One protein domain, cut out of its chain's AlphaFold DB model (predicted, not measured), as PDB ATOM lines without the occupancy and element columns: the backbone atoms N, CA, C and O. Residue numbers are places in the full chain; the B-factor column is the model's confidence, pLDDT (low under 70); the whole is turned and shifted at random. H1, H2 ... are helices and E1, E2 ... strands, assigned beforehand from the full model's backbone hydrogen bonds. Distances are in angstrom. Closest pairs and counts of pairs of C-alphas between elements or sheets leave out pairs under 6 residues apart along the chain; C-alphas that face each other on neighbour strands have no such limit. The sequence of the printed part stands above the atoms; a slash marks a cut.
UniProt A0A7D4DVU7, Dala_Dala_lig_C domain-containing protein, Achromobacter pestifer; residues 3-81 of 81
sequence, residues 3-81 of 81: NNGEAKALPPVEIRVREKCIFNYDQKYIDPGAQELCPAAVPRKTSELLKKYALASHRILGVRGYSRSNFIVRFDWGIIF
ATOM      1  N   ASN A   3     178.436  -3.169   5.676       84.00
ATOM      2  CA  ASN A   3     179.067  -4.252   4.947       84.00
ATOM      3  C   ASN A   3     179.122  -3.842   3.474       84.00
ATOM      4  O   ASN A   3     178.086  -3.511   2.908       84.00
ATOM      5  N   ASN A   4     180.313  -3.807   2.874       82.44
ATOM      6  CA  ASN A   4     180.525  -3.347   1.492       82.44
ATOM      7  C   ASN A   4     179.888  -1.976   1.169       82.44
ATOM      8  O   ASN A   4     179.372  -1.767   0.076       82.44
ATOM      9  N   GLY A   5     179.907  -1.039   2.123       80.19
ATOM     10  CA  GLY A   5     179.314   0.295   1.957       80.19
ATOM     11  C   GLY A   5     177.801   0.362   2.195       80.19
ATOM     12  O   GLY A   5     177.227   1.449   2.161       80.19
ATOM     13  N   GLU A   6     177.144  -0.759   2.498       87.81
ATOM     14  CA  GLU A   6     175.729  -0.783   2.853       87.81
ATOM     15  C   GLU A   6     175.524  -0.871   4.366       87.81
ATOM     16  O   GLU A   6     175.872  -1.860   5.016       87.81
ATOM     17  N   ALA A   7     174.890   0.154   4.939       92.69
ATOM     18  CA  ALA A   7     174.467   0.136   6.333       92.69
ATOM     19  C   ALA A   7     173.219  -0.745   6.529       92.69
ATOM     20  O   ALA A   7     172.141  -0.448   6.005       92.69
ATOM     21  N   LYS A   8     173.347  -1.781   7.367       94.81
ATOM     22  CA  LYS A   8     172.272  -2.671   7.822       94.81
ATOM     23  C   LYS A   8     172.057  -2.558   9.335       94.81
ATOM     24  O   LYS A   8     173.014  -2.493  10.116       94.81
ATOM     25  N   ALA A   9     170.791  -2.557   9.754       96.44
ATOM     26  CA  ALA A   9     170.410  -2.684  11.158       96.44
ATOM     27  C   ALA A   9     170.274  -4.159  11.549       96.44
ATOM     28  O   ALA A   9     169.650  -4.952  10.840       96.44
ATOM     29  N   LEU A  10     170.852  -4.505  12.695       95.81
ATOM     30  CA  LEU A  10     170.693  -5.812  13.329       95.81
ATOM     31  C   LEU A  10     169.390  -5.850  14.148       95.81
ATOM     32  O   LEU A  10     168.802  -4.793  14.408       95.81
ATOM     33  N   PRO A  11     168.900  -7.042  14.540       96.25
ATOM     34  CA  PRO A  11     167.803  -7.145  15.496       96.25
ATOM     35  C   PRO A  11     168.110  -6.341  16.774       96.25
ATOM     36  O   PRO A  11     169.231  -6.433  17.278       96.25
ATOM     37  N   PRO A  12     167.156  -5.546  17.296       96.81
ATOM     38  CA  PRO A  12     167.342  -4.850  18.563       96.81
ATOM     39  C   PRO A  12     167.563  -5.835  19.712       96.81
ATOM     40  O   PRO A  12     167.024  -6.943  19.690       96.81
ATOM     41  N   VAL A  13     168.300  -5.390  20.724       96.38
ATOM     42  CA  VAL A  13     168.465  -6.083  22.007       96.38
ATOM     43  C   VAL A  13     167.712  -5.284  23.060       96.38
ATOM     44  O   VAL A  13     167.830  -4.058  23.106       96.38
ATOM     45  N   GLU A  14     166.913  -5.960  23.877       94.06
ATOM     46  CA  GLU A  14     166.215  -5.338  25.001       94.06
ATOM     47  C   GLU A  14     167.041  -5.520  26.273       94.06
ATOM     48  O   GLU A  14     167.410  -6.643  26.610       94.06
ATOM     49  N   ILE A  15     167.301  -4.420  26.979       91.56
ATOM     50  CA  ILE A  15     167.932  -4.436  28.300       91.56
ATOM     51  C   ILE A  15     166.819  -4.321  29.339       91.56
ATOM     52  O   ILE A  15     166.185  -3.270  29.453       91.56
ATOM     53  N   ARG A  16     166.583  -5.390  30.101       87.50
ATOM     54  CA  ARG A  16     165.661  -5.386  31.241       87.50
ATOM     55  C   ARG A  16     166.441  -5.273  32.535       87.50
ATOM     56  O   ARG A  16     167.224  -6.156  32.870       87.50
ATOM     57  N   VAL A  17     166.189  -4.203  33.274       84.50
ATOM     58  CA  VAL A  17     166.642  -4.046  34.659       84.50
ATOM     59  C   VAL A  17     165.554  -4.510  35.619       84.50
ATOM     60  O   VAL A  17     164.374  -4.543  35.267       84.50
ATOM     61  N   ARG A  18     165.946  -4.868  36.844       76.12
ATOM     62  CA  ARG A  18     164.995  -5.188  37.917       76.12
ATOM     63  C   ARG A  18     164.091  -3.988  38.213       76.12
ATOM     64  O   ARG A  18     164.474  -2.836  37.997       76.12
ATOM     65  N   GLU A  19     162.883  -4.269  38.701       66.38
ATOM     66  CA  GLU A  19     161.872  -3.245  38.978       66.38
ATOM     67  C   GLU A  19     162.428  -2.095  39.834       66.38
ATOM     68  O   GLU A  19     163.120  -2.317  40.827       66.38
ATOM     69  N   LYS A  20     162.060  -0.862  39.458       64.06
ATOM     70  CA  LYS A  20     162.397   0.412  40.130       64.06
ATOM     71  C   LYS A  20     163.854   0.889  40.012       64.06
ATOM     72  O   LYS A  20     164.166   1.941  40.565       64.06
ATOM     73  N   CYS A  21     164.713   0.207  39.256       64.00
ATOM     74  CA  CYS A  21     166.065   0.690  38.963       64.00
ATOM     75  C   CYS A  21     166.145   1.395  37.600       64.00
ATOM     76  O   CYS A  21     165.529   0.976  36.624       64.00
ATOM     77  N   ILE A  22     166.945   2.461  37.522       75.50
ATOM     78  CA  ILE A  22     167.372   3.070  36.253       75.50
ATOM     79  C   ILE A  22     168.626   2.324  35.787       75.50
ATOM     80  O   ILE A  22     169.485   2.005  36.609       75.50
ATOM     81  N   PHE A  23     168.759   2.057  34.483       80.19
ATOM     82  CA  PHE A  23     169.976   1.453  33.932       80.19
ATOM     83  C   PHE A  23     171.145   2.449  33.996       80.19
ATOM     84  O   PHE A  23     171.341   3.274  33.104       80.19
ATOM     85  N   ASN A  24     171.881   2.403  35.104       81.81
ATOM     86  CA  ASN A  24     173.015   3.266  35.413       81.81
ATOM     87  C   ASN A  24     174.348   2.497  35.287       81.81
ATOM     88  O   ASN A  24     174.386   1.365  34.805       81.81
ATOM     89  N   TYR A  25     175.455   3.131  35.684       84.44
ATOM     90  CA  TYR A  25     176.789   2.525  35.623       84.44
ATOM     91  C   TYR A  25     176.856   1.187  36.375       84.44
ATOM     92  O   TYR A  25     177.306   0.193  35.807       84.44
ATOM     93  N   ASP A  26     176.343   1.145  37.605       83.19
ATOM     94  CA  ASP A  26     176.385  -0.055  38.441       83.19
ATOM     95  C   ASP A  26     175.603  -1.201  37.796       83.19
ATOM     96  O   ASP A  26     176.122  -2.306  37.683       83.19
ATOM     97  N   GLN A  27     174.405  -0.929  37.267       82.06
ATOM     98  CA  GLN A  27     173.591  -1.931  36.563       82.06
ATOM     99  C   GLN A  27     174.219  -2.433  35.259       82.06
ATOM    100  O   GLN A  27     173.852  -3.491  34.758       82.06
ATOM    101  N   LYS A  28     175.150  -1.670  34.684       81.44
ATOM    102  CA  LYS A  28     175.826  -2.027  33.439       81.44
ATOM    103  C   LYS A  28     177.103  -2.839  33.661       81.44
ATOM    104  O   LYS A  28     177.492  -3.582  32.765       81.44
ATOM    105  N   TYR A  29     177.775  -2.657  34.797       83.12
ATOM    106  CA  TYR A  29     179.131  -3.181  35.002       83.12
ATOM    107  C   TYR A  29     179.332  -3.975  36.294       83.12
ATOM    108  O   TYR A  29     180.282  -4.751  36.365       83.12
ATOM    109  N   ILE A  30     178.489  -3.774  37.306       80.50
ATOM    110  CA  ILE A  30     178.685  -4.320  38.656       80.50
ATOM    111  C   ILE A  30     177.568  -5.302  39.011       80.50
ATOM    112  O   ILE A  30     177.843  -6.391  39.510       80.50
ATOM    113  N   ASP A  31     176.312  -4.934  38.753       74.25
ATOM    114  CA  ASP A  31     175.150  -5.762  39.064       74.25
ATOM    115  C   ASP A  31     174.837  -6.717  37.894       74.25
ATOM    116  O   ASP A  31     174.502  -6.255  36.801       74.25
ATOM    117  N   PRO A  32     174.877  -8.050  38.095       69.06
ATOM    118  CA  PRO A  32     174.459  -9.023  37.082       69.06
ATOM    119  C   PRO A  32     172.932  -9.051  36.865       69.06
ATOM    120  O   PRO A  32     172.416  -9.915  36.158       69.06
ATOM    121  N   GLY A  33     172.177  -8.166  37.518       75.88
ATOM    122  CA  GLY A  33     170.722  -8.108  37.493       75.88
ATOM    123  C   GLY A  33     170.100  -7.646  36.175       75.88
ATOM    124  O   GLY A  33     168.889  -7.820  36.017       75.88
ATOM    125  N   ALA A  34     170.880  -7.091  35.245       83.12
ATOM    126  CA  ALA A  34     170.399  -6.717  33.919       83.12
ATOM    127  C   ALA A  34     170.342  -7.935  32.980       83.12
ATOM    128  O   ALA A  34     171.318  -8.663  32.814       83.12
ATOM    129  N   GLN A  35     169.193  -8.148  32.340       87.56
ATOM    130  CA  GLN A  35     169.013  -9.177  31.317       87.56
ATOM    131  C   GLN A  35     169.063  -8.555  29.923       87.56
ATOM    132  O   GLN A  35     168.389  -7.559  29.661       87.56
ATOM    133  N   GLU A  36     169.805  -9.188  29.018       90.88
ATOM    134  CA  GLU A  36     169.841  -8.829  27.601       90.88
ATOM    135  C   GLU A  36     169.056  -9.858  26.783       90.88
ATOM    136  O   GLU A  36     169.463 -11.012  26.640       90.88
ATOM    137  N   LEU A  37     167.912  -9.445  26.240       92.94
ATOM    138  CA  LEU A  37     167.082 -10.290  25.386       92.94
ATOM    139  C   LEU A  37     167.399  -9.994  23.920       92.94
ATOM    140  O   LEU A  37     167.132  -8.895  23.423       92.94
ATOM    141  N   CYS A  38     167.972 -10.983  23.228       93.81
ATOM    142  CA  CYS A  38     168.317 -10.911  21.811       93.81
ATOM    143  C   CYS A  38     167.648 -12.064  21.036       93.81
ATOM    144  O   CYS A  38     168.033 -13.220  21.228       93.81
ATOM    145  N   PRO A  39     166.676 -11.784  20.147       94.38
ATOM    146  CA  PRO A  39     166.135 -10.464  19.814       94.38
ATOM    147  C   PRO A  39     165.228  -9.885  20.919       94.38
ATOM    148  O   PRO A  39     164.653 -10.623  21.715       94.38
ATOM    149  N   ALA A  40     165.070  -8.560  20.925       95.50
ATOM    150  CA  ALA A  40     164.184  -7.829  21.831       95.50
ATOM    151  C   ALA A  40     162.737  -8.348  21.772       95.50
ATOM    152  O   ALA A  40     162.185  -8.535  20.682       95.50
ATOM    153  N   ALA A  41     162.091  -8.502  22.931       94.31
ATOM    154  CA  ALA A  41     160.727  -9.013  23.039       94.31
ATOM    155  C   ALA A  41     159.691  -7.887  22.857       94.31
ATOM    156  O   ALA A  41     158.870  -7.612  23.731       94.31
ATOM    157  N   VAL A  42     159.735  -7.232  21.694       94.00
ATOM    158  CA  VAL A  42     158.835  -6.135  21.306       94.00
ATOM    159  C   VAL A  42     158.010  -6.518  20.071       94.00
ATOM    160  O   VAL A  42     158.448  -7.353  19.273       94.00
ATOM    161  N   PRO A  43     156.841  -5.895  19.834       96.25
ATOM    162  CA  PRO A  43     156.073  -6.128  18.620       96.25
ATOM    163  C   PRO A  43     156.912  -5.870  17.368       96.25
ATOM    164  O   PRO A  43     157.710  -4.929  17.312       96.25
ATOM    165  N   ARG A  44     156.670  -6.653  16.310       95.69
ATOM    166  CA  ARG A  44     157.386  -6.526  15.029       95.69
ATOM    167  C   ARG A  44     157.401  -5.085  14.514       95.69
ATOM    168  O   ARG A  44     158.444  -4.605  14.087       95.69
ATOM    169  N   LYS A  45     156.268  -4.378  14.605       96.00
ATOM    170  CA  LYS A  45     156.147  -2.970  14.193       96.00
ATOM    171  C   LYS A  45     157.153  -2.067  14.917       96.00
ATOM    172  O   LYS A  45     157.794  -1.238  14.278       96.00
ATOM    173  N   THR A  46     157.317  -2.249  16.223       96.12
ATOM    174  CA  THR A  46     158.265  -1.488  17.045       96.12
ATOM    175  C   THR A  46     159.702  -1.846  16.692       96.12
ATOM    176  O   THR A  46     160.512  -0.950  16.476       96.12
ATOM    177  N   SER A  47     160.008  -3.137  16.529       96.38
ATOM    178  CA  SER A  47     161.338  -3.597  16.101       96.38
ATOM    179  C   SER A  47     161.765  -2.982  14.761       96.38
ATOM    180  O   SER A  47     162.881  -2.483  14.631       96.38
ATOM    181  N   GLU A  48     160.863  -2.936  13.776       96.88
ATOM    182  CA  GLU A  48     161.144  -2.327  12.470       96.88
ATOM    183  C   GLU A  48     161.333  -0.802  12.550       96.88
ATOM    184  O   GLU A  48     162.210  -0.252  11.879       96.88
ATOM    185  N   LEU A  49     160.580  -0.108  13.413       96.81
ATOM    186  CA  LEU A  49     160.788   1.323  13.662       96.81
ATOM    187  C   LEU A  49     162.153   1.600  14.304       96.81
ATOM    188  O   LEU A  49     162.866   2.491  13.842       96.81
ATOM    189  N   LEU A  50     162.556   0.809  15.303       97.06
ATOM    190  CA  LEU A  50     163.870   0.928  15.944       97.06
ATOM    191  C   LEU A  50     165.007   0.751  14.928       97.06
ATOM    192  O   LEU A  50     165.926   1.567  14.873       97.06
ATOM    193  N   LYS A  51     164.918  -0.268  14.061       96.81
ATOM    194  CA  LYS A  51     165.888  -0.486  12.974       96.81
ATOM    195  C   LYS A  51     165.946   0.703  12.013       96.81
ATOM    196  O   LYS A  51     167.039   1.141  11.650       96.81
ATOM    197  N   LYS A  52     164.785   1.240  11.618       97.19
ATOM    198  CA  LYS A  52     164.690   2.410  10.733       97.19
ATOM    199  C   LYS A  52     165.373   3.632  11.350       97.19
ATOM    200  O   LYS A  52     166.165   4.285  10.674       97.19
ATOM    201  N   TYR A  53     165.103   3.925  12.620       96.69
ATOM    202  CA  TYR A  53     165.703   5.066  13.315       96.69
ATOM    203  C   TYR A  53     167.203   4.889  13.555       96.69
ATOM    204  O   TYR A  53     167.958   5.847  13.387       96.69
ATOM    205  N   ALA A  54     167.662   3.673  13.864       96.62
ATOM    206  CA  ALA A  54     169.087   3.380  14.001       96.62
ATOM    207  C   ALA A  54     169.843   3.617  12.681       96.62
ATOM    208  O   ALA A  54     170.890   4.261  12.676       96.62
ATOM    209  N   LEU A  55     169.287   3.166  11.548       96.19
ATOM    210  CA  LEU A  55     169.868   3.412  10.222       96.19
ATOM    211  C   LEU A  55     169.869   4.890   9.843       96.19
ATOM    212  O   LEU A  55     170.866   5.380   9.313       96.19
ATOM    213  N   ALA A  56     168.770   5.599  10.105       95.88
ATOM    214  CA  ALA A  56     168.689   7.030   9.840       95.88
ATOM    215  C   ALA A  56     169.748   7.797  10.646       95.88
ATOM    216  O   ALA A  56     170.501   8.578  10.072       95.88
ATOM    217  N   SER A  57     169.868   7.501  11.943       95.56
ATOM    218  CA  SER A  57     170.858   8.127  12.830       95.56
ATOM    219  C   SER A  57     172.288   7.846  12.369       95.56
ATOM    220  O   SER A  57     173.093   8.765  12.270       95.56
ATOM    221  N   HIS A  58     172.593   6.590  12.026       95.81
ATOM    222  CA  HIS A  58     173.904   6.185  11.514       95.81
ATOM    223  C   HIS A  58     174.311   6.986  10.269       95.81
ATOM    224  O   HIS A  58     175.424   7.506  10.207       95.81
ATOM    225  N   ARG A  59     173.385   7.133   9.311       93.88
ATOM    226  CA  ARG A  59     173.610   7.860   8.052       93.88
ATOM    227  C   ARG A  59     173.749   9.365   8.263       93.88
ATOM    228  O   ARG A  59     174.678   9.957   7.730       93.88
ATOM    229  N   ILE A  60     172.850   9.977   9.037       96.12
ATOM    230  CA  ILE A  60     172.843  11.432   9.268       96.12
ATOM    231  C   ILE A  60     174.108  11.876  10.009       96.12
ATOM    232  O   ILE A  60     174.674  12.914   9.686       96.12
ATOM    233  N   LEU A  61     174.575  11.076  10.970       94.75
ATOM    234  CA  LEU A  61     175.797  11.363  11.722       94.75
ATOM    235  C   LEU A  61     177.083  11.010  10.953       94.75
ATOM    236  O   LEU A  61     178.173  11.240  11.470       94.75
ATOM    237  N   GLY A  62     176.981  10.433   9.748       93.00
ATOM    238  CA  GLY A  62     178.137  10.040   8.938       93.00
ATOM    239  C   GLY A  62     179.019   8.975   9.597       93.00
ATOM    240  O   GLY A  62     180.231   8.951   9.372       93.00
ATOM    241  N   VAL A  63     178.440   8.121  10.450       93.44
ATOM    242  CA  VAL A  63     179.198   7.066  11.134       93.44
ATOM    243  C   VAL A  63     179.634   6.017  10.115       93.44
ATOM    244  O   VAL A  63     178.852   5.645   9.252       93.44
ATOM    245  N   ARG A  64     180.868   5.520  10.245       91.12
ATOM    246  CA  ARG A  64     181.422   4.447   9.405       91.12
ATOM    247  C   ARG A  64     181.639   3.170  10.212       91.12
ATOM    248  O   ARG A  64     181.903   3.224  11.414       91.12
ATOM    249  N   GLY A  65     181.560   2.015   9.562       92.75
ATOM    250  CA  GLY A  65     181.760   0.704  10.179       92.75
ATOM    251  C   GLY A  65     180.563   0.261  11.022       92.75
ATOM    252  O   GLY A  65     179.705  -0.488  10.559       92.75
ATOM    253  N   TYR A  66     180.461   0.687  12.280       94.69
ATOM    254  CA  TYR A  66     179.326   0.318  13.131       94.69
ATOM    255  C   TYR A  66     178.964   1.413  14.131       94.69
ATOM    256  O   TYR A  66     179.786   2.224  14.538       94.69
ATOM    257  N   SER A  67     177.700   1.413  14.541       95.31
ATOM    258  CA  SER A  67     177.181   2.264  15.606       95.31
ATOM    259  C   SER A  67     176.193   1.471  16.445       95.31
ATOM    260  O   SER A  67     175.517   0.573  15.935       95.31
ATOM    261  N   ARG A  68     176.056   1.860  17.711       95.56
ATOM    262  CA  ARG A  68     174.942   1.454  18.563       95.56
ATOM    263  C   ARG A  68     174.039   2.659  18.793       95.56
ATOM    264  O   ARG A  68     174.529   3.732  19.129       95.56
ATOM    265  N   SER A  69     172.739   2.456  18.644       94.94
ATOM    266  CA  SER A  69     171.716   3.453  18.957       94.94
ATOM    267  C   SER A  69     170.857   2.894  20.080       94.94
ATOM    268  O   SER A  69     170.349   1.780  19.963       94.94
ATOM    269  N   ASN A  70     170.738   3.646  21.170       93.31
ATOM    270  CA  ASN A  70     169.916   3.271  22.314       93.31
ATOM    271  C   ASN A  70     168.574   3.996  22.214       93.31
ATOM    272  O   ASN A  70     168.540   5.168  21.853       93.31
ATOM    273  N   PHE A  71     167.491   3.300  22.542       94.25
ATOM    274  CA  PHE A  71     166.130   3.828  22.520       94.25
ATOM    275  C   PHE A  71     165.449   3.487  23.841       94.25
ATOM    276  O   PHE A  71     165.670   2.397  24.372       94.25
ATOM    277  N   ILE A  72     164.593   4.378  24.337       92.44
ATOM    278  CA  ILE A  72     163.686   4.066  25.443       92.44
ATOM    279  C   ILE A  72     162.327   3.733  24.832       92.44
ATOM    280  O   ILE A  72     161.790   4.501  24.035       92.44
ATOM    281  N   VAL A  73     161.767   2.577  25.183       91.81
ATOM    282  CA  VAL A  73     160.453   2.137  24.700       91.81
ATOM    283  C   VAL A  73     159.508   2.057  25.892       91.81
ATOM    284  O   VAL A  73     159.812   1.410  26.890       91.81
ATOM    285  N   ARG A  74     158.370   2.745  25.802       90.62
ATOM    286  CA  ARG A  74     157.309   2.699  26.813       90.62
ATOM    287  C   ARG A  74     156.542   1.377  26.754       90.62
ATOM    288  O   ARG A  74     156.584   0.662  25.756       90.62
ATOM    289  N   PHE A  75     155.759   1.104  27.797       87.25
ATOM    290  CA  PHE A  75     154.898  -0.082  27.884       87.25
ATOM    291  C   PHE A  75     153.840  -0.165  26.763       87.25
ATOM    292  O   PHE A  75     153.426  -1.257  26.390       87.25
ATOM    293  N   ASP A  76     153.420   0.978  26.210       91.00
ATOM    294  CA  ASP A  76     152.503   1.081  25.064       91.00
ATOM    295  C   ASP A  76     153.226   0.966  23.709       91.00
ATOM    296  O   ASP A  76     152.638   1.209  22.655       91.00
ATOM    297  N   TRP A  77     154.512   0.607  23.736       89.56
ATOM    298  CA  TRP A  77     155.406   0.497  22.586       89.56
ATOM    299  C   TRP A  77     155.723   1.817  21.876       89.56
ATOM    300  O   TRP A  77     156.292   1.805  20.779       89.56
ATOM    301  N   GLY A  78     155.408   2.951  22.505       88.69
ATOM    302  CA  GLY A  78     155.889   4.259  22.079       88.69
ATOM    303  C   GLY A  78     157.407   4.369  22.241       88.69
ATOM    304  O   GLY A  78     157.953   3.996  23.277       88.69
ATOM    305  N   ILE A  79     158.091   4.889  21.221       88.38
ATOM    306  CA  ILE A  79     159.542   5.123  21.243       88.38
ATOM    307  C   ILE A  79     159.791   6.559  21.714       88.38
ATOM    308  O   ILE A  79     159.242   7.496  21.136       88.38
ATOM    309  N   ILE A  80     160.621   6.717  22.743       84.50
ATOM    310  CA  ILE A  80     161.124   8.000  23.240       84.50
ATOM    311  C   ILE A  80     162.593   8.115  22.817       84.50
ATOM    312  O   ILE A  80     163.365   7.165  22.996       84.50
ATOM    313  N   PHE A  81     162.948   9.263  22.238       63.44
ATOM    314  CA  PHE A  81     164.306   9.616  21.833       63.44
ATOM    315  C   PHE A  81     164.719  10.925  22.495       63.44
ATOM    316  O   PHE A  81     163.879  11.854  22.482       63.44
TER     317      PHE A  81
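Overview. This is residues 3 to 81 of the 81 residues of the protein "Dala_Dala_lig_C domain-containing protein" of Achromobacter pestifer (UniProt A0A7D4DVU7). The domain has little regular structure: a small antiparallel pair of strands, E1 and E2, lies between the short helix H1 toward one end and the long helix H2 toward the other. After H2, residues 61 to 81 fold back with no named element, and residues 72 to 73 pair antiparallel with 79 to 80. Of 79 printed residues, 28 are in named elements, in the order E1, H1, E2, H2, a mixed class. The whole is only just loose, close to compact, with a radius of gyration of the C-alphas of 14.0 A and spans of 40 by 28 by 20 A.

Arrangement. E1, residues 14 to 16, and E2, residues 35 to 37, are antiparallel neighbours at 155 degrees. N 16 and O 35 are within hydrogen-bond range at 2.9 A. H2, residues 44 to 60, is apart from E1 and from H1, residues 25 to 29. In both helices every O i to N i+4 pair is within range.

Along the chain. E1 begins at C-alpha 14, (166.215, -5.338, 25.001). H2 measures 24.4 A and ends at C-alpha 60, (172.843, 11.432, 9.268).

Size, cuts and confidence. The farthest C-alphas, of Asn 4 and Lys 20, are 42.8 A apart. The printed part has no cut. Residues 19 to 21, 32 and 81 have pLDDT under 70.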